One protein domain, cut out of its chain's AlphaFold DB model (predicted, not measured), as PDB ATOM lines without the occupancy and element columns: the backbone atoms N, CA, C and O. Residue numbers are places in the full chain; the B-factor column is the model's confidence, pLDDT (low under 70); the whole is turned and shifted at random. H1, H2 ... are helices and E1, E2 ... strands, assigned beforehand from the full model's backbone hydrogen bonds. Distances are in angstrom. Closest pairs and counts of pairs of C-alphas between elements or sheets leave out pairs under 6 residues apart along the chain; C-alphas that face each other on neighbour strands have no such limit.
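This is residues 537 to 709 of the 850 residues of the protein "Serine/threonine protein kinase-related domain protein" of Candidatus Magnetomorum sp. HK-1 (UniProt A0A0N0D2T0). A curled five-stranded sheet makes the core, with H3 on one face and H4 on the other; at one end its long strands E1 and E8 reach out to the helices H6 and H7, and toward the other end sit H1, H2 and a small sheet of E2, E6 and E7. Residues 679 to 684, in the link from E8 to H6, stick out. The printed part has 173 residues with seven named helices and eight named strands, in the order E1 E2 H1 H2 E3 H3 E4 H4 E5 E6 E7 H5 E8 H6 H7. The sheets E4 E3 E5 E1 E8 and E2 E6 E7 are both mixed, and so is the class, helices and strands. The whole is compact, radius of gyration of the C-alphas 17.4 A, yet elongated, spanning 58 by 30 by 29 A.

Begin at E1, residues 537 to 547: its residues 537 to 542 pair with E8, residues 669 to 675, antiparallel (N 541 to O 670, 2.9 A), and 543 to 547 with E5, residues 629 to 634, antiparallel (N 546 to O 631, 2.8 A). Next, E2, residues 555 to 557, is parallel to E6, residues 645 to 648, N 556 to O 645 being 2.9 A; E6 forms a hairpin with E7, residues 651 to 654, N 654 to O 646 being 2.9 A. H1, residues 558 to 565, is on that small sheet at a height of 5.1 A, and H2, residues 572 to 575, is close to H1 but not clearly touching, C-alphas 560 and 575 being closest at 7.4 A. E3, residues 583 to 587, is parallel to E5, N 585 to O 630 at 2.9 A, and to E4, residues 611 to 613, N 586 to O 611 at 2.9 A. H3, residues 592 to 602, touches H1, closest C-alphas 562 and 602 at 5.7 A. H3, height 7.3 A, and H4, residues 616 to 623, height 7.7 A, lie on opposite faces of the large sheet, three layers with the sheet between helices. E3, H3, E4 form a strand-helix-strand unit, parallel neighbours joined through a helix, and E4, H4, E5 a split one with E3 between; both crossovers are right-handed. H5, residues 658 to 662, lies over E1; H6, residues 685 to 692, and H7, residues 695 to 703, only graze the large sheet. Every O i to N i+4 pair is within hydrogen-bond range in H1, H3, H4, H5, H6 and H7; H2 is too short for one.

Find C-alpha 537 at (139.149, 146.909, 122.642); E1 runs 29.6 A to C-alpha 547. E8 spans 19.4 A, E5 15.9 A, H3 14.2 A. H7 ends at C-alpha 703, (127.872, 149.438, 109.253).

The farthest C-alphas, of Ser 579 and Val 679, are 59.2 A apart. The printed part has no cut and no long link. Its mean pLDDT is 92.3, with residues 678 to 682 under 70.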
ATOM      1  N   ILE A 537     139.809 147.820 123.592       88.56
ATOM      2  CA  ILE A 537     139.149 146.909 122.642       88.56
ATOM      3  C   ILE A 537     137.900 147.602 122.092       88.56
ATOM      4  O   ILE A 537     136.932 147.800 122.827       88.56
ATOM      5  N   ILE A 538     137.906 147.936 120.802       91.62
ATOM      6  CA  ILE A 538     136.820 148.693 120.154       91.62
ATOM      7  C   ILE A 538     135.883 147.810 119.320       91.62
ATOM      8  O   ILE A 538     134.686 148.078 119.233       91.62
ATOM      9  N   ALA A 539     136.408 146.734 118.730       93.81
ATOM     10  CA  ALA A 539     135.663 145.849 117.839       93.81
ATOM     11  C   ALA A 539     136.263 144.432 117.807       93.81
ATOM     12  O   ALA A 539     137.303 144.149 118.406       93.81
ATOM     13  N   MET A 540     135.602 143.538 117.081       93.88
ATOM     14  CA  MET A 540     136.023 142.175 116.778       93.88
ATOM     15  C   MET A 540     135.881 141.910 115.275       93.88
ATOM     16  O   MET A 540     135.039 142.497 114.590       93.88
ATOM     17  N   ASP A 541     136.710 141.006 114.766       95.06
ATOM     18  CA  ASP A 541     136.793 140.641 113.355       95.06
ATOM     19  C   ASP A 541     137.004 139.129 113.203       95.06
ATOM     20  O   ASP A 541     137.617 138.479 114.053       95.06
ATOM     21  N   GLY A 542     136.486 138.569 112.112       94.62
ATOM     22  CA  GLY A 542     136.709 137.183 111.724       94.62
ATOM     23  C   GLY A 542     137.767 137.104 110.631       94.62
ATOM     24  O   GLY A 542     137.638 137.752 109.596       94.62
ATOM     25  N   ILE A 543     138.780 136.260 110.822       96.06
ATOM     26  CA  ILE A 543     139.686 135.871 109.738       96.06
ATOM     27  C   ILE A 543     138.935 134.858 108.865       96.06
ATOM     28  O   ILE A 543     138.520 133.796 109.339       96.06
ATOM     29  N   VAL A 544     138.693 135.208 107.603       97.12
ATOM     30  CA  VAL A 544     137.803 134.471 106.693       97.12
ATOM     31  C   VAL A 544     138.533 133.967 105.455       97.12
ATOM     32  O   VAL A 544     139.475 134.594 104.973       97.12
ATOM     33  N   PHE A 545     138.043 132.854 104.908       98.06
ATOM     34  CA  PHE A 545     138.505 132.304 103.635       98.06
ATOM     35  C   PHE A 545     137.455 132.562 102.562       98.06
ATOM     36  O   PHE A 545     136.355 132.009 102.624       98.06
ATOM     37  N   LEU A 546     137.776 133.442 101.615       97.81
ATOM     38  CA  LEU A 546     136.894 133.837 100.522       97.81
ATOM     39  C   LEU A 546     137.097 132.918  99.322       97.81
ATOM     40  O   LEU A 546     138.229 132.705  98.901       97.81
ATOM     41  N   VAL A 547     135.999 132.458  98.732       98.19
ATOM     42  CA  VAL A 547     135.951 131.840  97.401       98.19
ATOM     43  C   VAL A 547     134.884 132.520  96.558       98.19
ATOM     44  O   VAL A 547     133.960 133.149  97.084       98.19
ATOM     45  N   ASN A 548     134.972 132.362  95.241       97.88
ATOM     46  CA  ASN A 548     133.926 132.813  94.335       97.88
ATOM     47  C   ASN A 548     132.554 132.232  94.731       97.88
ATOM     48  O   ASN A 548     132.449 131.054  95.073       97.88
ATOM     49  N   SER A 549     131.479 133.016  94.627       96.38
ATOM     50  CA  SER A 549     130.121 132.575  94.995       96.38
ATOM     51  C   SER A 549     129.597 131.382  94.169       96.38
ATOM     52  O   SER A 549     128.684 130.675  94.608       96.38
ATOM     53  N   LYS A 550     130.212 131.102  93.009       95.69
ATOM     54  CA  LYS A 550     129.942 129.935  92.146       95.69
ATOM     55  C   LYS A 550     130.784 128.689  92.477       95.69
ATOM     56  O   LYS A 550     130.581 127.648  91.843       95.69
ATOM     57  N   ASN A 551     131.718 128.767  93.429       95.69
ATOM     58  CA  ASN A 551     132.488 127.614  93.900       95.69
ATOM     59  C   ASN A 551     131.562 126.661  94.701       95.69
ATOM     60  O   ASN A 551     130.712 127.126  95.472       95.69
ATOM     61  N   PRO A 552     131.633 125.330  94.507       95.00
ATOM     62  CA  PRO A 552     130.767 124.401  95.232       95.00
ATOM     63  C   PRO A 552     131.105 124.290  96.724       95.00
ATOM     64  O   PRO A 552     130.178 124.094  97.505       95.00
ATOM     65  N   VAL A 553     132.372 124.443  97.132       96.06
ATOM     66  CA  VAL A 553     132.826 124.199  98.512       96.06
ATOM     67  C   VAL A 553     132.171 125.194  99.475       96.06
ATOM     68  O   VAL A 553     132.156 126.400  99.232       96.06
ATOM     69  N   ARG A 554     131.588 124.687 100.570       93.88
ATOM     70  CA  ARG A 554     130.862 125.491 101.582       93.88
ATOM     71  C   ARG A 554     131.503 125.462 102.969       93.88
ATOM     72  O   ARG A 554     131.186 126.319 103.795       93.88
ATOM     73  N   SER A 555     132.389 124.505 103.211       95.31
ATOM     74  CA  SER A 555     133.059 124.251 104.484       95.31
ATOM     75  C   SER A 555     134.433 123.636 104.248       95.31
ATOM     76  O   SER A 555     134.582 122.885 103.289       95.31
ATOM     77  N   LEU A 556     135.385 123.921 105.135       95.69
ATOM     78  CA  LEU A 556     136.683 123.252 105.222       95.69
ATOM     79  C   LEU A 556     137.052 123.044 106.697       95.69
ATOM     80  O   LEU A 556     136.719 123.863 107.558       95.69
ATOM     81  N   ASN A 557     137.773 121.969 106.982       91.44
ATOM     82  CA  ASN A 557     138.477 121.751 108.239       91.44
ATOM     83  C   ASN A 557     139.714 122.671 108.306       91.44
ATOM     84  O   ASN A 557     140.357 122.949 107.292       91.44
ATOM     85  N   ILE A 558     140.081 123.126 109.504       90.56
ATOM     86  CA  ILE A 558     141.290 123.929 109.734       90.56
ATOM     87  C   ILE A 558     142.581 123.254 109.217       90.56
ATOM     88  O   ILE A 558     143.494 123.942 108.759       90.56
ATOM     89  N   ILE A 559     142.629 121.916 109.194       90.94
ATOM     90  CA  ILE A 559     143.735 121.131 108.616       90.94
ATOM     91  C   ILE A 559     143.757 121.243 107.082       90.94
ATOM     92  O   ILE A 559     144.809 121.502 106.500       90.94
ATOM     93  N   GLU A 560     142.602 121.125 106.418       95.88
ATOM     94  CA  GLU A 560     142.490 121.299 104.959       95.88
ATOM     95  C   GLU A 560     142.879 122.723 104.548       95.88
ATOM     96  O   GLU A 560     143.563 122.917 103.547       95.88
ATOM     97  N   ILE A 561     142.513 123.722 105.356       96.75
ATOM     98  CA  ILE A 561     142.940 125.116 105.182       96.75
ATOM     99  C   ILE A 561     144.472 125.231 105.278       96.75
ATOM    100  O   ILE A 561     145.081 125.833 104.392       96.75
ATOM    101  N   LYS A 562     145.113 124.624 106.290       96.31
ATOM    102  CA  LYS A 562     146.585 124.603 106.425       96.31
ATOM    103  C   LYS A 562     147.261 123.963 105.206       96.31
ATOM    104  O   LYS A 562     148.270 124.473 104.713       96.31
ATOM    105  N   ASP A 563     146.709 122.867 104.697       97.56
ATOM    106  CA  ASP A 563     147.288 122.119 103.578       97.56
ATOM    107  C   ASP A 563     146.991 122.732 102.201       97.56
ATOM    108  O   ASP A 563     147.835 122.637 101.309       97.56
ATOM    109  N   ILE A 564     145.881 123.457 102.033       98.38
ATOM    110  CA  ILE A 564     145.658 124.333 100.873       98.38
ATOM    111  C   ILE A 564     146.661 125.489 100.901       98.38
ATOM    112  O   ILE A 564     147.449 125.638  99.970       98.38
ATOM    113  N   PHE A 565     146.699 126.282 101.977       98.25
ATOM    114  CA  PHE A 565     147.543 127.483 102.028       98.25
ATOM    115  C   PHE A 565     149.051 127.186 102.072       98.25
ATOM    116  O   PHE A 565     149.837 128.092 101.810       98.25
ATOM    117  N   SER A 566     149.473 125.942 102.332       97.75
ATOM    118  CA  SER A 566     150.872 125.494 102.183       97.75
ATOM    119  C   SER A 566     151.169 124.764 100.864       97.75
ATOM    120  O   SER A 566     152.298 124.325 100.657       97.75
ATOM    121  N   GLY A 567     150.193 124.638  99.957       96.75
ATOM    122  CA  GLY A 567     150.386 124.021  98.642       96.75
ATOM    123  C   GLY A 567     150.484 122.489  98.647       96.75
ATOM    124  O   GLY A 567     150.956 121.912  97.670       96.75
ATOM    125  N   VAL A 568     150.036 121.810  99.706       97.62
ATOM    126  CA  VAL A 568     149.902 120.337  99.761       97.62
ATOM    127  C   VAL A 568     148.621 119.885  99.036       97.62
ATOM    128  O   VAL A 568     148.595 118.883  98.309       97.62
ATOM    129  N   ILE A 569     147.548 120.666  99.179       98.00
ATOM    130  CA  ILE A 569     146.300 120.523  98.430       98.00
ATOM    131  C   ILE A 569     146.276 121.601  97.341       98.00
ATOM    132  O   ILE A 569     146.083 122.778  97.617       98.00
ATOM    133  N   GLN A 570     146.489 121.176  96.092       97.69
ATOM    134  CA  GLN A 570     146.563 122.055  94.914       97.69
ATOM    135  C   GLN A 570     145.385 121.882  93.939       97.69
ATOM    136  O   GLN A 570     145.313 122.609  92.955       97.69
ATOM    137  N   ASN A 571     144.469 120.936  94.185       98.06
ATOM    138  CA  ASN A 571     143.261 120.710  93.381       98.06
ATOM    139  C   ASN A 571     142.043 120.643  94.313       98.06
ATOM    140  O   ASN A 571     142.079 119.950  95.334       98.06
ATOM    141  N   TRP A 572     140.980 121.361  93.947       97.88
ATOM    142  CA  TRP A 572     139.715 121.439  94.677       97.88
ATOM    143  C   TRP A 572     139.026 120.077  94.874       97.88
ATOM    144  O   TRP A 572     138.303 119.908  95.854       97.88
ATOM    145  N   GLU A 573     139.277 119.083  94.015       97.06
ATOM    146  CA  GLU A 573     138.707 117.727  94.132       97.06
ATOM    147  C   GLU A 573     139.027 117.050  95.475       97.06
ATOM    148  O   GLU A 573     138.185 116.345  96.029       97.06
ATOM    149  N   LYS A 574     140.216 117.318  96.041       97.50
ATOM    150  CA  LYS A 574     140.685 116.721  97.303       97.50
ATOM    151  C   LYS A 574     139.848 117.137  98.519       97.50
ATOM    152  O   LYS A 574     139.935 116.480  99.549       97.50
ATOM    153  N   VAL A 575     139.060 118.207  98.393       95.69
ATOM    154  CA  VAL A 575     138.187 118.777  99.438       95.69
ATOM    155  C   VAL A 575     136.725 118.868  98.966       95.69
ATOM    156  O   VAL A 575     135.975 119.765  99.349       95.69
ATOM    157  N   GLY A 576     136.310 117.958  98.074       92.00
ATOM    158  CA  GLY A 576     134.924 117.859  97.591       92.00
ATOM    159  C   GLY A 576     134.496 118.952  96.602       92.00
ATOM    160  O   GLY A 576     133.300 119.137  96.365       92.00
ATOM    161  N   GLY A 577     135.447 119.695  96.033       93.94
ATOM    162  CA  GLY A 577     135.204 120.658  94.963       93.94
ATOM    163  C   GLY A 577     135.192 120.028  93.562       93.94
ATOM    164  O   GLY A 577     135.053 118.819  93.393       93.94
ATOM    165  N   ARG A 578     135.330 120.865  92.526       93.75
ATOM    166  CA  ARG A 578     135.529 120.397  91.138       93.75
ATOM    167  C   ARG A 578     136.977 119.932  90.951       93.75
ATOM    168  O   ARG A 578     137.846 120.389  91.682       93.75
ATOM    169  N   SER A 579     137.253 119.106  89.941       96.75
ATOM    170  CA  SER A 579     138.640 118.862  89.520       96.75
ATOM    171  C   SER A 579     139.169 120.081  88.762       96.75
ATOM    172  O   SER A 579     138.927 120.253  87.566       96.75
ATOM    173  N   CYS A 580     139.804 120.990  89.497       96.19
ATOM    174  CA  CYS A 580     140.469 122.183  88.987       96.19
ATOM    175  C   CYS A 580     141.540 122.667  89.985       96.19
ATOM    176  O   CYS A 580     141.380 122.484  91.198       96.19
ATOM    177  N   PRO A 581     142.637 123.284  89.505       97.50
ATOM    178  CA  PRO A 581     143.689 123.789  90.378       97.50
ATOM    179  C   PRO A 581     143.157 124.855  91.344       97.50
ATOM    180  O   PRO A 581     142.222 125.582  91.015       97.50
ATOM    181  N   ILE A 582     143.765 124.960  92.524       98.44
ATOM    182  CA  ILE A 582     143.468 126.010  93.505       98.44
ATOM    183  C   ILE A 582     144.422 127.180  93.275       98.44
ATOM    184  O   ILE A 582     145.640 127.010  93.331       98.44
ATOM    185  N   HIS A 583     143.883 128.380  93.071       98.12
ATOM    186  CA  HIS A 583     144.691 129.597  93.033       98.12
ATOM    187  C   HIS A 583     144.655 130.273  94.407       98.12
ATOM    188  O   HIS A 583     143.589 130.639  94.901       98.12
ATOM    189  N   ILE A 584     145.816 130.431  95.043       98.44
ATOM    190  CA  ILE A 584     145.918 130.988  96.398       98.44
ATOM    191  C   ILE A 584     146.161 132.501  96.313       98.44
ATOM    192  O   ILE A 584     146.989 132.971  95.530       98.44
ATOM    193  N   TYR A 585     145.420 133.250  97.129       98.44
ATOM    194  CA  TYR A 585     145.484 134.701  97.289       98.44
ATOM    195  C   TYR A 585     145.709 135.034  98.773       98.44
ATOM    196  O   TYR A 585     145.153 134.392  99.665       98.44
ATOM    197  N   SER A 586     146.541 136.035  99.058       97.06
ATOM    198  CA  SER A 586     146.988 136.352 100.419       97.06
ATOM    199  C   SER A 586     147.054 137.864 100.654       97.06
ATOM    200  O   SER A 586     147.369 138.610  99.726       97.06
ATOM    201  N   PRO A 587     146.858 138.336 101.894       95.44
ATOM    202  CA  PRO A 587     147.437 139.592 102.353       95.44
ATOM    203  C   PRO A 587     148.964 139.611 102.172       95.44
ATOM    204  O   PRO A 587     149.604 138.564 102.025       95.44
ATOM    205  N   GLU A 588     149.551 140.802 102.224       93.62
ATOM    206  CA  GLU A 588     150.990 140.977 102.453       93.62
ATOM    207  C   GLU A 588     151.385 140.566 103.886       93.62
ATOM    208  O   GLU A 588     150.549 140.529 104.790       93.62
ATOM    209  N   GLU A 589     152.664 140.241 104.100       91.88
ATOM    210  CA  GLU A 589     153.173 139.666 105.367       91.88
ATOM    211  C   GLU A 589     153.096 140.653 106.552       91.88
ATOM    212  O   GLU A 589     153.072 140.263 107.721       91.88
ATOM    213  N   SER A 590     152.978 141.938 106.228       87.44
ATOM    214  CA  SER A 590     152.747 143.073 107.118       87.44
ATOM    215  C   SER A 590     151.297 143.228 107.601       87.44
ATOM    216  O   SER A 590     151.029 144.038 108.487       87.44
ATOM    217  N   SER A 591     150.342 142.475 107.043       92.06
ATOM    218  CA  SER A 591     148.953 142.483 107.510       92.06
ATOM    219  C   SER A 591     148.790 141.655 108.781       92.06
ATOM    220  O   SER A 591     149.252 140.514 108.875       92.06
ATOM    221  N   ASP A 592     148.022 142.181 109.731       92.25
ATOM    222  CA  ASP A 592     147.710 141.480 110.973       92.25
ATOM    223  C   ASP A 592     146.918 140.184 110.709       92.25
ATOM    224  O   ASP A 592     147.067 139.212 111.449       92.25
ATOM    225  N   VAL A 593     146.117 140.118 109.632       94.12
ATOM    226  CA  VAL A 593     145.465 138.865 109.200       94.12
ATOM    227  C   VAL A 593     146.507 137.806 108.830       94.12
ATOM    228  O   VAL A 593     146.373 136.655 109.250       94.12
ATOM    229  N   TYR A 594     147.550 138.183 108.078       94.81
ATOM    230  CA  TYR A 594     148.628 137.265 107.698       94.81
ATOM    231  C   TYR A 594     149.348 136.747 108.939       94.81
ATOM    232  O   TYR A 594     149.450 135.538 109.133       94.81
ATOM    233  N   GLN A 595     149.800 137.650 109.812       92.12
ATOM    234  CA  GLN A 595     150.597 137.290 110.986       92.12
ATOM    235  C   GLN A 595     149.813 136.412 111.967       92.12
ATOM    236  O   GLN A 595     150.352 135.437 112.496       92.12
ATOM    237  N   LEU A 596     148.525 136.698 112.179       91.69
ATOM    238  CA  LEU A 596     147.668 135.886 113.042       91.69
ATOM    239  C   LEU A 596     147.366 134.508 112.436       91.69
ATOM    240  O   LEU A 596     147.394 133.525 113.175       91.69
ATOM    241  N   PHE A 597     147.123 134.400 111.128       95.00
ATOM    242  CA  PHE A 597     146.911 133.107 110.466       95.00
ATOM    243  C   PHE A 597     148.200 132.270 110.398       95.00
ATOM    244  O   PHE A 597     148.183 131.080 110.722       95.00
ATOM    245  N   GLN A 598     149.333 132.902 110.077       94.94
ATOM    246  CA  GLN A 598     150.656 132.279 110.109       94.94
ATOM    247  C   GLN A 598     150.931 131.678 111.495       94.94
ATOM    248  O   GLN A 598     151.271 130.506 111.611       94.94
ATOM    249  N   LYS A 599     150.707 132.461 112.557       90.81
ATOM    250  CA  LYS A 599     151.001 132.080 113.944       90.81
ATOM    251  C   LYS A 599     150.085 131.001 114.532       90.81
ATOM    252  O   LYS A 599     150.553 130.230 115.361       90.81
ATOM    253  N   HIS A 600     148.801 130.977 114.167       87.94
ATOM    254  CA  HIS A 600     147.802 130.118 114.827       87.94
ATOM    255  C   HIS A 600     147.265 128.970 113.957       87.94
ATOM    256  O   HIS A 600     146.493 128.161 114.465       87.94
ATOM    257  N   VAL A 601     147.630 128.899 112.670       91.69
ATOM    258  CA  VAL A 601     147.187 127.826 111.756       91.69
ATOM    259  C   VAL A 601     148.340 127.255 110.936       91.69
ATOM    260  O   VAL A 601     148.492 126.039 110.861       91.69
ATOM    261  N   MET A 602     149.164 128.106 110.319       95.06
ATOM    262  CA  MET A 602     150.264 127.631 109.467       95.06
ATOM    263  C   MET A 602     151.467 127.122 110.270       95.06
ATOM    264  O   MET A 602     152.146 126.200 109.821       95.06
ATOM    265  N   GLU A 603     151.673 127.675 111.467       89.88
ATOM    266  CA  GLU A 603     152.770 127.367 112.386       89.88
ATOM    267  C   GLU A 603     154.134 127.628 111.718       89.88
ATOM    268  O   GLU A 603     154.510 128.785 111.521       89.88
ATOM    269  N   ASP A 604     154.851 126.568 111.353       89.56
ATOM    270  CA  ASP A 604     156.152 126.566 110.681       89.56
ATOM    271  C   ASP A 604     156.055 126.646 109.145       89.56
ATOM    272  O   ASP A 604     156.963 127.160 108.484       89.56
ATOM    273  N   LYS A 605     154.949 126.167 108.556       93.62
ATOM    274  CA  LYS A 605     154.722 126.207 107.103       93.62
ATOM    275  C   LYS A 605     154.547 127.654 106.631       93.62
ATOM    276  O   LYS A 605     153.804 128.414 107.241       93.62
ATOM    277  N   LYS A 606     155.142 128.038 105.498       94.00
ATOM    278  CA  LYS A 606     154.867 129.341 104.854       94.00
ATOM    279  C   LYS A 606     153.606 129.289 103.986       94.00
ATOM    280  O   LYS A 606     153.239 128.224 103.489       94.00
ATOM    281  N   ILE A 607     152.980 130.447 103.755       96.25
ATOM    282  CA  ILE A 607     151.872 130.572 102.797       96.25
ATOM    283  C   ILE A 607     152.400 130.513 101.355       96.25
ATOM    284  O   ILE A 607     153.176 131.368 100.927       96.25
ATOM    285  N   ALA A 608     151.926 129.538 100.583       95.56
ATOM    286  CA  ALA A 608     152.289 129.288  99.189       95.56
ATOM    287  C   ALA A 608     151.526 130.202  98.201       95.56
ATOM    288  O   ALA A 608     150.905 129.730  97.251       95.56
ATOM    289  N   SER A 609     151.541 131.522  98.432       93.38
ATOM    290  CA  SER A 609     150.851 132.506  97.584       93.38
ATOM    291  C   SER A 609     151.812 133.447  96.856       93.38
ATOM    292  O   SER A 609     152.531 134.226  97.485       93.38
ATOM    293  N   ASN A 610     151.719 133.450  95.525       90.75
ATOM    294  CA  ASN A 610     152.320 134.474  94.667       90.75
ATOM    295  C   ASN A 610     151.413 135.715  94.513       90.75
ATOM    296  O   ASN A 610     151.881 136.775  94.111       90.75
ATOM    297  N   ASN A 611     150.123 135.607  94.854       94.94
ATOM    298  CA  ASN A 611     149.148 136.692  94.738       94.94
ATOM    299  C   ASN A 611     148.996 137.405  96.096       94.94
ATOM    300  O   ASN A 611     148.107 137.063  96.883       94.94
ATOM    301  N   LYS A 612     149.882 138.367  96.388       95.56
ATOM    302  CA  LYS A 612     149.871 139.177  97.625       95.56
ATOM    303  C   LYS A 612     149.175 140.534  97.423       95.56
ATOM    304  O   LYS A 612     149.222 141.090  96.327       95.56
ATOM    305  N   TYR A 613     148.510 141.048  98.465       94.88
ATOM    306  CA  TYR A 613     147.723 142.290  98.412       94.88
ATOM    307  C   TYR A 613     147.775 143.114  99.710       94.88
ATOM    308  O   TYR A 613     147.342 142.639 100.759       94.88
ATOM    309  N   LYS A 614     148.143 144.398  99.598       90.25
ATOM    310  CA  LYS A 614     147.987 145.417 100.651       90.25
ATOM    311  C   LYS A 614     146.523 145.726 100.998       90.25
ATOM    312  O   LYS A 614     146.179 145.864 102.164       90.25
ATOM    313  N   HIS A 615     145.656 145.833  99.986       90.75
ATOM    314  CA  HIS A 615     144.279 146.332 100.132       90.75
ATOM    315  C   HIS A 615     143.228 145.237  99.895       90.75
ATOM    316  O   HIS A 615     143.058 144.742  98.773       90.75
ATOM    317  N   PHE A 616     142.451 144.902 100.928       93.44
ATOM    318  CA  PHE A 616     141.480 143.798 100.885       93.44
ATOM    319  C   PHE A 616     140.333 144.011  99.891       93.44
ATOM    320  O   PHE A 616     139.866 143.050  99.280       93.44
ATOM    321  N   LYS A 617     139.942 145.262  99.620       92.81
ATOM    322  CA  LYS A 617     138.947 145.588  98.581       92.81
ATOM    323  C   LYS A 617     139.391 145.144  97.173       92.81
ATOM    324  O   LYS A 617     138.548 144.767  96.361       92.81
ATOM    325  N   LYS A 618     140.704 145.137  96.889       94.38
ATOM    326  CA  LYS A 618     141.280 144.656  95.617       94.38
ATOM    327  C   LYS A 618     141.352 143.126  95.572       94.38
ATOM    328  O   LYS A 618     140.918 142.533  94.589       94.38
ATOM    329  N   LEU A 619     141.823 142.499  96.653       96.00
ATOM    330  CA  LEU A 619     141.846 141.038  96.826       96.00
ATOM    331  C   LEU A 619     140.444 140.430  96.639       96.00
ATOM    332  O   LEU A 619     140.267 139.509  95.844       96.00
ATOM    333  N   SER A 620     139.438 141.007  97.299       96.56
ATOM    334  CA  SER A 620     138.037 140.581  97.218       96.56
ATOM    335  C   SER A 620     137.471 140.688  95.796       96.56
ATOM    336  O   SER A 620     136.896 139.728  95.280       96.56
ATOM    337  N   LYS A 621     137.712 141.814  95.104       96.94
ATOM    338  CA  LYS A 621     137.299 141.984  93.700       96.94
ATOM    339  C   LYS A 621     137.960 140.961  92.765       96.94
ATOM    340  O   LYS A 621     137.334 140.541  91.795       96.94
ATOM    341  N   ASN A 622     139.189 140.532  93.050       97.25
ATOM    342  CA  ASN A 622     139.873 139.541  92.223       97.25
ATOM    343  C   ASN A 622     139.288 138.126  92.406       97.25
ATOM    344  O   ASN A 622     139.035 137.462  91.404       97.25
ATOM    345  N   ILE A 623     138.955 137.697  93.632       97.88
ATOM    346  CA  ILE A 623     138.263 136.407  93.869       97.88
ATOM    347  C   ILE A 623     136.863 136.372  93.231       97.88
ATOM    348  O   ILE A 623     136.442 135.335  92.715       97.88
ATOM    349  N   ALA A 624     136.175 137.515  93.143       97.50
ATOM    350  CA  ALA A 624     134.885 137.599  92.451       97.50
ATOM    351  C   ALA A 624     134.989 137.280  90.941       97.50
ATOM    352  O   ALA A 624     133.992 136.908  90.319       97.50
ATOM    353  N   ASN A 625     136.198 137.351  90.368       96.56
ATOM    354  CA  ASN A 625     136.487 137.034  88.968       96.56
ATOM    355  C   ASN A 625     137.200 135.680  88.766       96.56
ATOM    356  O   ASN A 625     137.205 135.176  87.645       96.56
ATOM    357  N   ASP A 626     137.744 135.055  89.818       97.19
ATOM    358  CA  ASP A 626     138.392 133.738  89.742       97.19
ATOM    359  C   ASP A 626     137.544 132.637  90.403       97.19
ATOM    360  O   ASP A 626     137.479 132.519  91.626       97.19
ATOM    361  N   LEU A 627     136.931 131.781  89.580       96.19
ATOM    362  CA  LEU A 627     136.117 130.637  90.023       96.19
ATOM    363  C   LEU A 627     136.896 129.619  90.879       96.19
ATOM    364  O   LEU A 627     136.289 128.900  91.679       96.19
ATOM    365  N   ASN A 628     138.217 129.560  90.694       96.81
ATOM    366  CA  ASN A 628     139.136 128.616  91.322       96.81
ATOM    367  C   ASN A 628     139.930 129.244  92.486       96.81
ATOM    368  O   ASN A 628     140.699 128.543  93.150       96.81
ATOM    369  N   GLY A 629     139.754 130.544  92.732       97.62
ATOM    370  CA  GLY A 629     140.496 131.293  93.736       97.62
ATOM    371  C   GLY A 629     140.023 131.036  95.167       97.62
ATOM    372  O   GLY A 629     138.820 130.968  95.433       97.62
ATOM    373  N   ILE A 630     140.979 130.963  96.098       98.56
ATOM    374  CA  ILE A 630     140.762 131.079  97.546       98.56
ATOM    375  C   ILE A 630     141.642 132.197  98.116       98.56
ATOM    376  O   ILE A 630     142.837 132.256  97.825       98.56
ATOM    377  N   ALA A 631     141.073 133.073  98.949       98.25
ATOM    378  CA  ALA A 631     141.818 134.130  99.630       98.25
ATOM    379  C   ALA A 631     141.660 134.115 101.148       98.25
ATOM    380  O   ALA A 631     140.553 133.981 101.662       98.25
ATOM    381  N   LEU A 632     142.761 134.367 101.852       97.62
ATOM    382  CA  LEU A 632     142.762 134.777 103.257       97.62
ATOM    383  C   LEU A 632     142.340 136.259 103.356       97.62
ATOM    384  O   LEU A 632     142.881 137.098 102.637       97.62
ATOM    385  N   CYS A 633     141.368 136.598 104.209       95.38
ATOM    386  CA  CYS A 633     140.835 137.961 104.322       95.38
ATOM    387  C   CYS A 633     140.202 138.266 105.701       95.38
ATOM    388  O   CYS A 633     140.226 137.439 106.612       95.38
ATOM    389  N   SER A 634     139.622 139.461 105.836       94.81
ATOM    390  CA  SER A 634     138.904 139.980 107.013       94.81
ATOM    391  C   SER A 634     137.400 140.119 106.716       94.81
ATOM    392  O   SER A 634     137.012 140.367 105.570       94.81
ATOM    393  N   LEU A 635     136.546 139.939 107.730       95.38
ATOM    394  CA  LEU A 635     135.089 139.778 107.598       95.38
ATOM    395  C   LEU A 635     134.363 140.889 106.800       95.38
ATOM    396  O   LEU A 635     133.525 140.539 105.963       95.38
ATOM    397  N   PRO A 636     134.664 142.194 106.961       95.06
ATOM    398  CA  PRO A 636     134.017 143.261 106.187       95.06
ATOM    399  C   PRO A 636     134.201 143.153 104.672       95.06
ATOM    400  O   PRO A 636     133.392 143.666 103.900       95.06
ATOM    401  N   PHE A 637     135.279 142.503 104.230       95.44
ATOM    402  CA  PHE A 637     135.737 142.546 102.846       95.44
ATOM    403  C   PHE A 637     135.261 141.348 102.009       95.44
ATOM    404  O   PHE A 637     135.754 141.155 100.900       95.44
ATOM    405  N   ILE A 638     134.271 140.571 102.476       94.25
ATOM    406  CA  ILE A 638     133.654 139.484 101.688       94.25
ATOM    407  C   ILE A 638     133.159 139.994 100.322       94.25
ATOM    408  O   ILE A 638     133.470 139.391  99.294       94.25
ATOM    409  N   GLY A 639     132.435 141.117 100.286       92.06
ATOM    410  CA  GLY A 639     131.858 141.653  99.046       92.06
ATOM    411  C   GLY A 639     130.856 140.684  98.402       92.06
ATOM    412  O   GLY A 639     129.982 140.153  99.077       92.06
ATOM    413  N   GLU A 640     131.000 140.442  97.097       93.56
ATOM    414  CA  GLU A 640     130.166 139.509  96.309       93.56
ATOM    415  C   GLU A 640     130.600 138.030  96.441       93.56
ATOM    416  O   GLU A 640     130.001 137.132  95.837       93.56
ATOM    417  N   ASN A 641     131.659 137.765  97.209       97.44
ATOM    418  CA  ASN A 641     132.218 136.432  97.401       97.44
ATOM    419  C   ASN A 641     131.462 135.630  98.465       97.44
ATOM    420  O   ASN A 641     130.590 136.123  99.178       97.44
ATOM    421  N   GLN A 642     131.848 134.366  98.613       95.19
ATOM    422  CA  GLN A 642     131.399 133.506  99.693       95.19
ATOM    423  C   GLN A 642     132.538 133.269 100.688       95.19
ATOM    424  O   GLN A 642     133.609 132.806 100.302       95.19
ATOM    425  N   ALA A 643     132.281 133.480 101.978       96.75
ATOM    426  CA  ALA A 643     133.157 132.981 103.034       96.75
ATOM    427  C   ALA A 643     132.871 131.498 103.350       96.75
ATOM    428  O   ALA A 643     131.715 131.102 103.531       96.75
ATOM    429  N   ILE A 644     133.925 130.686 103.428       96.69
ATOM    430  CA  ILE A 644     133.870 129.265 103.808       96.69
ATOM    431  C   ILE A 644     133.563 129.112 105.311       96.69
ATOM    432  O   ILE A 644     134.018 129.902 106.138       96.69
ATOM    433  N   ALA A 645     132.792 128.081 105.674       95.38
ATOM    434  CA  ALA A 645     132.589 127.675 107.068       95.38
ATOM    435  C   ALA A 645     133.790 126.871 107.602       95.38
ATOM    436  O   ALA A 645     134.213 125.917 106.953       95.38
ATOM    437  N   ILE A 646     134.310 127.207 108.784       93.06
ATOM    438  CA  ILE A 646     135.475 126.520 109.368       93.06
ATOM    439  C   ILE A 646     135.012 125.456 110.365       93.06
ATOM    440  O   ILE A 646     134.329 125.797 111.334       93.06
ATOM    441  N   ALA A 647     135.429 124.207 110.159       88.75
ATOM    442  CA  ALA A 647     135.343 123.121 111.139       88.75
ATOM    443  C   ALA A 647     136.672 122.936 111.897       88.75
ATOM    444  O   ALA A 647     137.746 123.205 111.355       88.75
ATOM    445  N   ASP A 648     136.591 122.445 113.134       82.62
ATOM    446  CA  ASP A 648     137.730 122.241 114.043       82.62
ATOM    447  C   ASP A 648     137.616 120.858 114.707       82.62
ATOM    448  O   ASP A 648     136.825 120.662 115.629       82.62
ATOM    449  N   TYR A 649     138.379 119.879 114.209       79.50
ATOM    450  CA  TYR A 649     138.291 118.458 114.587       79.50
ATOM    451  C   TYR A 649     136.860 117.885 114.510       79.50
ATOM    452  O   TYR A 649     136.405 117.505 113.434       79.50
ATOM    453  N   GLU A 650     136.174 117.805 115.651       75.19
ATOM    454  CA  GLU A 650     134.836 117.228 115.843       75.19
ATOM    455  C   GLU A 650     133.728 118.303 115.892       75.19
ATOM    456  O   GLU A 650     132.557 117.979 116.075       75.19
ATOM    457  N   ILE A 651     134.083 119.588 115.759       81.94
ATOM    458  CA  ILE A 651     133.142 120.715 115.778       81.94
ATOM    459  C   ILE A 651     132.615 120.996 114.368       81.94
ATOM    460  O   ILE A 651     133.397 121.193 113.433       81.94
ATOM    461  N   ASP A 652     131.286 121.070 114.241       83.38
ATOM    462  CA  ASP A 652     130.576 121.365 112.991       83.38
ATOM    463  C   ASP A 652     131.089 122.645 112.294       83.38
ATOM    464  O   ASP A 652     131.476 123.601 112.973       83.38
ATOM    465  N   PRO A 653     131.037 122.738 110.948       89.50
ATOM    466  CA  PRO A 653     131.527 123.912 110.230       89.50
ATOM    467  C   PRO A 653     130.769 125.204 110.583       89.50
ATOM    468  O   PRO A 653     129.624 125.414 110.170       89.50
ATOM    469  N   VAL A 654     131.431 126.135 111.275       90.31
ATOM    470  CA  VAL A 654     130.841 127.429 111.645       90.31
ATOM    471  C   VAL A 654     131.126 128.471 110.566       90.31
ATOM    472  O   VAL A 654     132.278 128.779 110.257       90.31
ATOM    473  N   ARG A 655     130.067 129.064 109.999       92.00
ATOM    474  CA  ARG A 655     130.193 130.218 109.090       92.00
ATOM    475  C   ARG A 655     130.574 131.486 109.861       92.00
ATOM    476  O   ARG A 655     130.003 131.722 110.932       92.00
ATOM    477  N   PRO A 656     131.448 132.348 109.316       93.25
ATOM    478  CA  PRO A 656     131.675 133.671 109.879       93.25
ATOM    479  C   PRO A 656     130.418 134.533 109.720       93.25
ATOM    480  O   PRO A 656     129.764 134.535 108.677       93.25
ATOM    481  N   SER A 657     130.045 135.240 110.782       90.69
ATOM    482  CA  SER A 657     128.899 136.148 110.814       90.69
ATOM    483  C   SER A 657     128.971 137.035 112.054       90.69
ATOM    484  O   SER A 657     129.661 136.692 113.013       90.69
ATOM    485  N   TYR A 658     128.181 138.113 112.092       90.31
ATOM    486  CA  TYR A 658     128.033 138.929 113.301       90.31
ATOM    487  C   TYR A 658     127.671 138.086 114.540       90.31
ATOM    488  O   TYR A 658     128.225 138.303 115.613       90.31
ATOM    489  N   PHE A 659     126.781 137.093 114.394       89.75
ATOM    490  CA  PHE A 659     126.414 136.186 115.487       89.75
ATOM    491  C   PHE A 659     127.630 135.389 115.963       89.75
ATOM    492  O   PHE A 659     128.074 135.571 117.088       89.75
ATOM    493  N   SER A 660     128.204 134.557 115.092       90.44
ATOM    494  CA  SER A 660     129.260 133.610 115.465       90.44
ATOM    495  C   SER A 660     130.566 134.283 115.896       90.44
ATOM    496  O   SER A 660     131.287 133.721 116.713       90.44
ATOM    497  N   VAL A 661     130.861 135.495 115.416       92.31
ATOM    498  CA  VAL A 661     132.007 136.281 115.898       92.31
ATOM    499  C   VAL A 661     131.703 136.962 117.240       92.31
ATOM    500  O   VAL A 661     132.529 136.880 118.144       92.31
ATOM    501  N   SER A 662     130.520 137.562 117.444       89.88
ATOM    502  CA  SER A 662     130.182 138.181 118.746       89.88
ATOM    503  C   SER A 662     129.960 137.168 119.874       89.88
ATOM    504  O   SER A 662     130.210 137.481 121.036       89.88
ATOM    505  N   THR A 663     129.529 135.943 119.557       87.94
ATOM    506  CA  THR A 663     129.357 134.861 120.537       87.94
ATOM    507  C   THR A 663     130.574 133.942 120.673       87.94
ATOM    508  O   THR A 663     130.480 132.937 121.380       87.94
ATOM    509  N   ASP A 664     131.703 134.282 120.037       88.38
ATOM    510  CA  ASP A 664     132.973 133.529 120.031       88.38
ATOM    511  C   ASP A 664     132.888 132.088 119.473       88.38
ATOM    512  O   ASP A 664     133.803 131.278 119.625       88.38
ATOM    513  N   GLU A 665     131.784 131.769 118.793       87.56
ATOM    514  CA  GLU A 665     131.508 130.468 118.174       87.56
ATOM    515  C   GLU A 665     132.249 130.265 116.844       87.56
ATOM    516  O   GLU A 665     132.348 129.141 116.371       87.56
ATOM    517  N   TYR A 666     132.773 131.327 116.224       91.19
ATOM    518  CA  TYR A 666     133.658 131.215 115.065       91.19
ATOM    519  C   TYR A 666     135.105 130.932 115.506       91.19
ATOM    520  O   TYR A 666     135.600 131.479 116.494       91.19
ATOM    521  N   HIS A 667     135.800 130.067 114.766       85.81
ATOM    522  CA  HIS A 667     137.109 129.560 115.177       85.81
ATOM    523  C   HIS A 667     138.212 130.633 115.134       85.81
ATOM    524  O   HIS A 667     138.927 130.805 116.121       85.81
ATOM    525  N   LEU A 668     138.314 131.400 114.041       90.94
ATOM    526  CA  LEU A 668     139.375 132.396 113.843       90.94
ATOM    527  C   LEU A 668     138.860 133.827 114.068       90.94
ATOM    528  O   LEU A 668     138.493 134.529 113.125       90.94
ATOM    529  N   ILE A 669     138.831 134.257 115.329       91.94
ATOM    530  CA  ILE A 669     138.418 135.610 115.739       91.94
ATOM    531  C   ILE A 669     139.629 136.394 116.242       91.94
ATOM    532  O   ILE A 669     140.447 135.869 116.997       91.94
ATOM    533  N   ARG A 670     139.700 137.678 115.881       91.31
ATOM    534  CA  ARG A 670     140.614 138.657 116.480       91.31
ATOM    535  C   ARG A 670     139.841 139.815 117.108       91.31
ATOM    536  O   ARG A 670     138.762 140.185 116.650       91.31
ATOM    537  N   LYS A 671     140.414 140.394 118.161       91.62
ATOM    538  CA  LYS A 671     139.998 141.692 118.707       91.62
ATOM    539  C   LYS A 671     140.698 142.799 117.921       91.62
ATOM    540  O   LYS A 671     141.832 142.607 117.494       91.62
ATOM    541  N   ILE A 672     140.034 143.937 117.771       93.06
ATOM    542  CA  ILE A 672     140.615 145.171 117.244       93.06
ATOM    543  C   ILE A 672     140.838 146.106 118.426       93.06
ATOM    544  O   ILE A 672     139.909 146.404 119.186       93.06
ATOM    545  N   TYR A 673     142.082 146.538 118.566       91.69
ATOM    546  CA  TYR A 673     142.565 147.410 119.617       91.69
ATOM    547  C   TYR A 673     142.790 148.813 119.061       91.69
ATOM    548  O   TYR A 673     143.284 148.990 117.947       91.69
ATOM    549  N   MET A 674     142.432 149.792 119.879       91.75
ATOM    550  CA  MET A 674     142.803 151.188 119.760       91.75
ATOM    551  C   MET A 674     143.780 151.496 120.901       91.75
ATOM    552  O   MET A 674     143.448 151.236 122.059       91.75
ATOM    553  N   TYR A 675     144.960 152.025 120.584       88.50
ATOM    554  CA  TYR A 675     145.953 152.481 121.565       88.50
ATOM    555  C   TYR A 675     146.175 153.993 121.440       88.50
ATOM    556  O   TYR A 675     146.206 154.521 120.326       88.50
ATOM    557  N   SER A 676     146.348 154.682 122.571       84.56
ATOM    558  CA  SER A 676     146.586 156.134 122.626       84.56
ATOM    559  C   SER A 676     147.303 156.542 123.915       84.56
ATOM    560  O   SER A 676     146.742 156.362 124.992       84.56
ATOM    561  N   ILE A 677     148.508 157.113 123.831       70.50
ATOM    562  CA  ILE A 677     149.292 157.527 125.011       70.50
ATOM    563  C   ILE A 677     148.711 158.825 125.580       70.50
ATOM    564  O   ILE A 677     148.833 159.884 124.971       70.50
ATOM    565  N   LEU A 678     148.078 158.766 126.753       59.38
ATOM    566  CA  LEU A 678     147.341 159.909 127.314       59.38
ATOM    567  C   LEU A 678     148.212 161.096 127.763       59.38
ATOM    568  O   LEU A 678     147.671 162.185 127.948       59.38
ATOM    569  N   VAL A 679     149.528 160.918 127.913       54.88
ATOM    570  CA  VAL A 679     150.468 161.998 128.274       54.88
ATOM    571  C   VAL A 679     150.736 162.943 127.093       54.88
ATOM    572  O   VAL A 679     150.815 164.154 127.290       54.88
ATOM    573  N   SER A 680     150.818 162.405 125.872       56.50
ATOM    574  CA  SER A 680     151.077 163.143 124.623       56.50
ATOM    575  C   SER A 680     149.846 163.272 123.713       56.50
ATOM    576  O   SER A 680     149.902 163.891 122.649       56.50
ATOM    577  N   ALA A 681     148.710 162.706 124.125       61.16
ATOM    578  CA  ALA A 681     147.472 162.687 123.359       61.16
ATOM    579  C   ALA A 681     146.958 164.089 122.980       61.16
ATOM    580  O   ALA A 681     146.777 164.970 123.824       61.16
ATOM    581  N   SER A 682     146.567 164.243 121.709       64.69
ATOM    582  CA  SER A 682     145.750 165.372 121.247       64.69
ATOM    583  C   SER A 682     144.508 165.577 122.133       64.69
ATOM    584  O   SER A 682     143.872 164.610 122.566       64.69
ATOM    585  N   GLN A 683     144.092 166.841 122.301       78.69
ATOM    586  CA  GLN A 683     142.853 167.247 122.988       78.69
ATOM    587  C   GLN A 683     141.590 166.532 122.463       78.69
ATOM    588  O   GLN A 683     140.583 166.465 123.168       78.69
ATOM    589  N   SER A 684     141.630 165.983 121.245       85.25
ATOM    590  CA  SER A 684     140.521 165.254 120.619       85.25
ATOM    591  C   SER A 684     140.597 163.733 120.765       85.25
ATOM    592  O   SER A 684     139.627 163.058 120.435       85.25
ATOM    593  N   THR A 685     141.683 163.180 121.307       87.94
ATOM    594  CA  THR A 685     141.892 161.727 121.449       87.94
ATOM    595  C   THR A 685     140.899 161.089 122.421       87.94
ATOM    596  O   THR A 685     140.236 160.111 122.081       87.94
ATOM    597  N   LEU A 686     140.722 161.680 123.610       87.25
ATOM    598  CA  LEU A 686     139.735 161.223 124.598       87.25
ATOM    599  C   LEU A 686     138.277 161.416 124.125       87.25
ATOM    600  O   LEU A 686     137.488 160.476 124.272       87.25
ATOM    601  N   PRO A 687     137.891 162.559 123.517       91.56
ATOM    602  CA  PRO A 687     136.608 162.694 122.825       91.56
ATOM    603  C   PRO A 687     136.377 161.640 121.734       91.56
ATOM    604  O   PRO A 687     135.300 161.045 121.689       91.56
ATOM    605  N   PHE A 688     137.381 161.348 120.901       94.06
ATOM    606  CA  PHE A 688     137.283 160.340 119.844       94.06
ATOM    607  C   PHE A 688     137.105 158.929 120.415       94.06
ATOM    608  O   PHE A 688     136.174 158.232 120.022       94.06
ATOM    609  N   LEU A 689     137.901 158.534 121.415       90.75
ATOM    610  CA  LEU A 689     137.721 157.270 122.139       90.75
ATOM    611  C   LEU A 689     136.304 157.144 122.723       90.75
ATOM    612  O   LEU A 689     135.649 156.111 122.576       90.75
ATOM    613  N   SER A 690     135.815 158.218 123.351       90.25
ATOM    614  CA  SER A 690     134.471 158.279 123.942       90.25
ATOM    615  C   SER A 690     133.373 158.141 122.882       90.25
ATOM    616  O   SER A 690     132.364 157.477 123.120       90.25
ATOM    617  N   PHE A 691     133.580 158.712 121.691       95.31
ATOM    618  CA  PHE A 691     132.694 158.535 120.544       95.31
ATOM    619  C   PHE A 691     132.728 157.101 119.996       95.31
ATOM    620  O   PHE A 691     131.667 156.522 119.766       95.31
ATOM    621  N   VAL A 692     133.907 156.494 119.832       94.12
ATOM    622  CA  VAL A 692     134.051 155.110 119.340       94.12
ATOM    623  C   VAL A 692     133.351 154.116 120.279       94.12
ATOM    624  O   VAL A 692     132.690 153.192 119.808       94.12
ATOM    625  N   GLN A 693     133.405 154.351 121.595       89.88
ATOM    626  CA  GLN A 693     132.695 153.562 122.614       89.88
ATOM    627  C   GLN A 693     131.203 153.931 122.788       89.88
ATOM    628  O   GLN A 693     130.499 153.300 123.581       89.88
ATOM    629  N   SER A 694     130.686 154.937 122.072       90.81
ATOM    630  CA  SER A 694     129.268 155.332 122.126       90.81
ATOM    631  C   SER A 694     128.363 154.360 121.356       90.81
ATOM    632  O   SER A 694     128.827 153.524 120.583       90.81
ATOM    633  N   SER A 695     127.039 154.468 121.514       89.56
ATOM    634  CA  SER A 695     126.084 153.723 120.676       89.56
ATOM    635  C   SER A 695     126.276 154.008 119.182       89.56
ATOM    636  O   SER A 695     126.303 153.074 118.384       89.56
ATOM    637  N   LYS A 696     126.486 155.278 118.811       93.62
ATOM    638  CA  LYS A 696     126.693 155.708 117.421       93.62
ATOM    639  C   LYS A 696     128.019 155.195 116.850       93.62
ATOM    640  O   LYS A 696     128.050 154.757 115.704       93.62
ATOM    641  N   GLY A 697     129.076 155.148 117.666       95.62
ATOM    642  CA  GLY A 697     130.344 154.493 117.326       95.62
ATOM    643  C   GLY A 697     130.160 153.001 117.037       95.62
ATOM    644  O   GLY A 697     130.511 152.533 115.955       95.62
ATOM    645  N   HIS A 698     129.508 152.263 117.941       93.81
ATOM    646  CA  HIS A 698     129.201 150.841 117.746       93.81
ATOM    647  C   HIS A 698     128.315 150.564 116.513       93.81
ATOM    648  O   HIS A 698     128.518 149.559 115.825       93.81
ATOM    649  N   ASP A 699     127.351 151.433 116.194       94.25
ATOM    650  CA  ASP A 699     126.532 151.290 114.985       94.25
ATOM    651  C   ASP A 699     127.320 151.577 113.696       94.25
ATOM    652  O   ASP A 699     127.075 150.906 112.692       94.25
ATOM    653  N   LEU A 700     128.292 152.497 113.711       96.94
ATOM    654  CA  LEU A 700     129.209 152.720 112.586       96.94
ATOM    655  C   LEU A 700     130.164 151.536 112.384       96.94
ATOM    656  O   LEU A 700     130.284 151.052 111.263       96.94
ATOM    657  N   ILE A 701     130.755 150.994 113.457       96.44
ATOM    658  CA  ILE A 701     131.588 149.772 113.415       96.44
ATOM    659  C   ILE A 701     130.831 148.631 112.715       96.44
ATOM    660  O   ILE A 701     131.362 147.974 111.817       96.44
ATOM    661  N   LYS A 702     129.557 148.442 113.080       93.56
ATOM    662  CA  LYS A 702     128.669 147.444 112.476       93.56
ATOM    663  C   LYS A 702     128.319 147.756 111.012       93.56
ATOM    664  O   LYS A 702     128.226 146.828 110.209       93.56
ATOM    665  N   GLN A 703     128.111 149.024 110.647       92.75
ATOM    666  CA  GLN A 703     127.872 149.438 109.253       92.75
ATOM    667  C   GLN A 703     129.103 149.194 108.369       92.75
ATOM    668  O   GLN A 703     128.959 148.714 107.247       92.75
ATOM    669  N   SER A 704     130.308 149.408 108.902       93.94
ATOM    670  CA  SER A 704     131.585 149.040 108.278       93.94
ATOM    671  C   SER A 704     131.849 147.523 108.250       93.94
ATOM    672  O   SER A 704     132.965 147.122 107.945       93.94
ATOM    673  N   GLY A 705     130.870 146.668 108.574       93.00
ATOM    674  CA  GLY A 705     130.960 145.204 108.472       93.00
ATOM    675  C   GLY A 705     131.716 144.499 109.605       93.00
ATOM    676  O   GLY A 705     131.787 143.268 109.610       93.00
ATOM    677  N   TYR A 706     132.257 145.248 110.568       95.38
ATOM    678  CA  TYR A 706     132.923 144.706 111.752       95.38
ATOM    679  C   TYR A 706     131.906 144.303 112.830       95.38
ATOM    680  O   TYR A 706     130.709 144.594 112.745       95.38
ATOM    681  N   VAL A 707     132.378 143.622 113.874       94.69
ATOM    682  CA  VAL A 707     131.542 143.208 115.003       94.69
ATOM    683  C   VAL A 707     131.840 144.091 116.203       94.69
ATOM    684  O   VAL A 707     132.904 144.017 116.804       94.69
ATOM    685  N   ASP A 708     130.894 144.957 116.542       92.38
ATOM    686  CA  ASP A 708     131.015 145.880 117.664       92.38
ATOM    687  C   ASP A 708     130.935 145.168 119.029       92.38
ATOM    688  O   ASP A 708     130.277 144.138 119.175       92.38
ATOM    689  N   CYS A 709     131.587 145.737 120.045       87.38
ATOM    690  CA  CYS A 709     131.690 145.142 121.383       87.38
ATOM    691  C   CYS A 709     130.477 145.398 122.303       87.38
ATOM    692  O   CYS A 709     130.559 145.125 123.503       87.38
TER     693      CYS A 709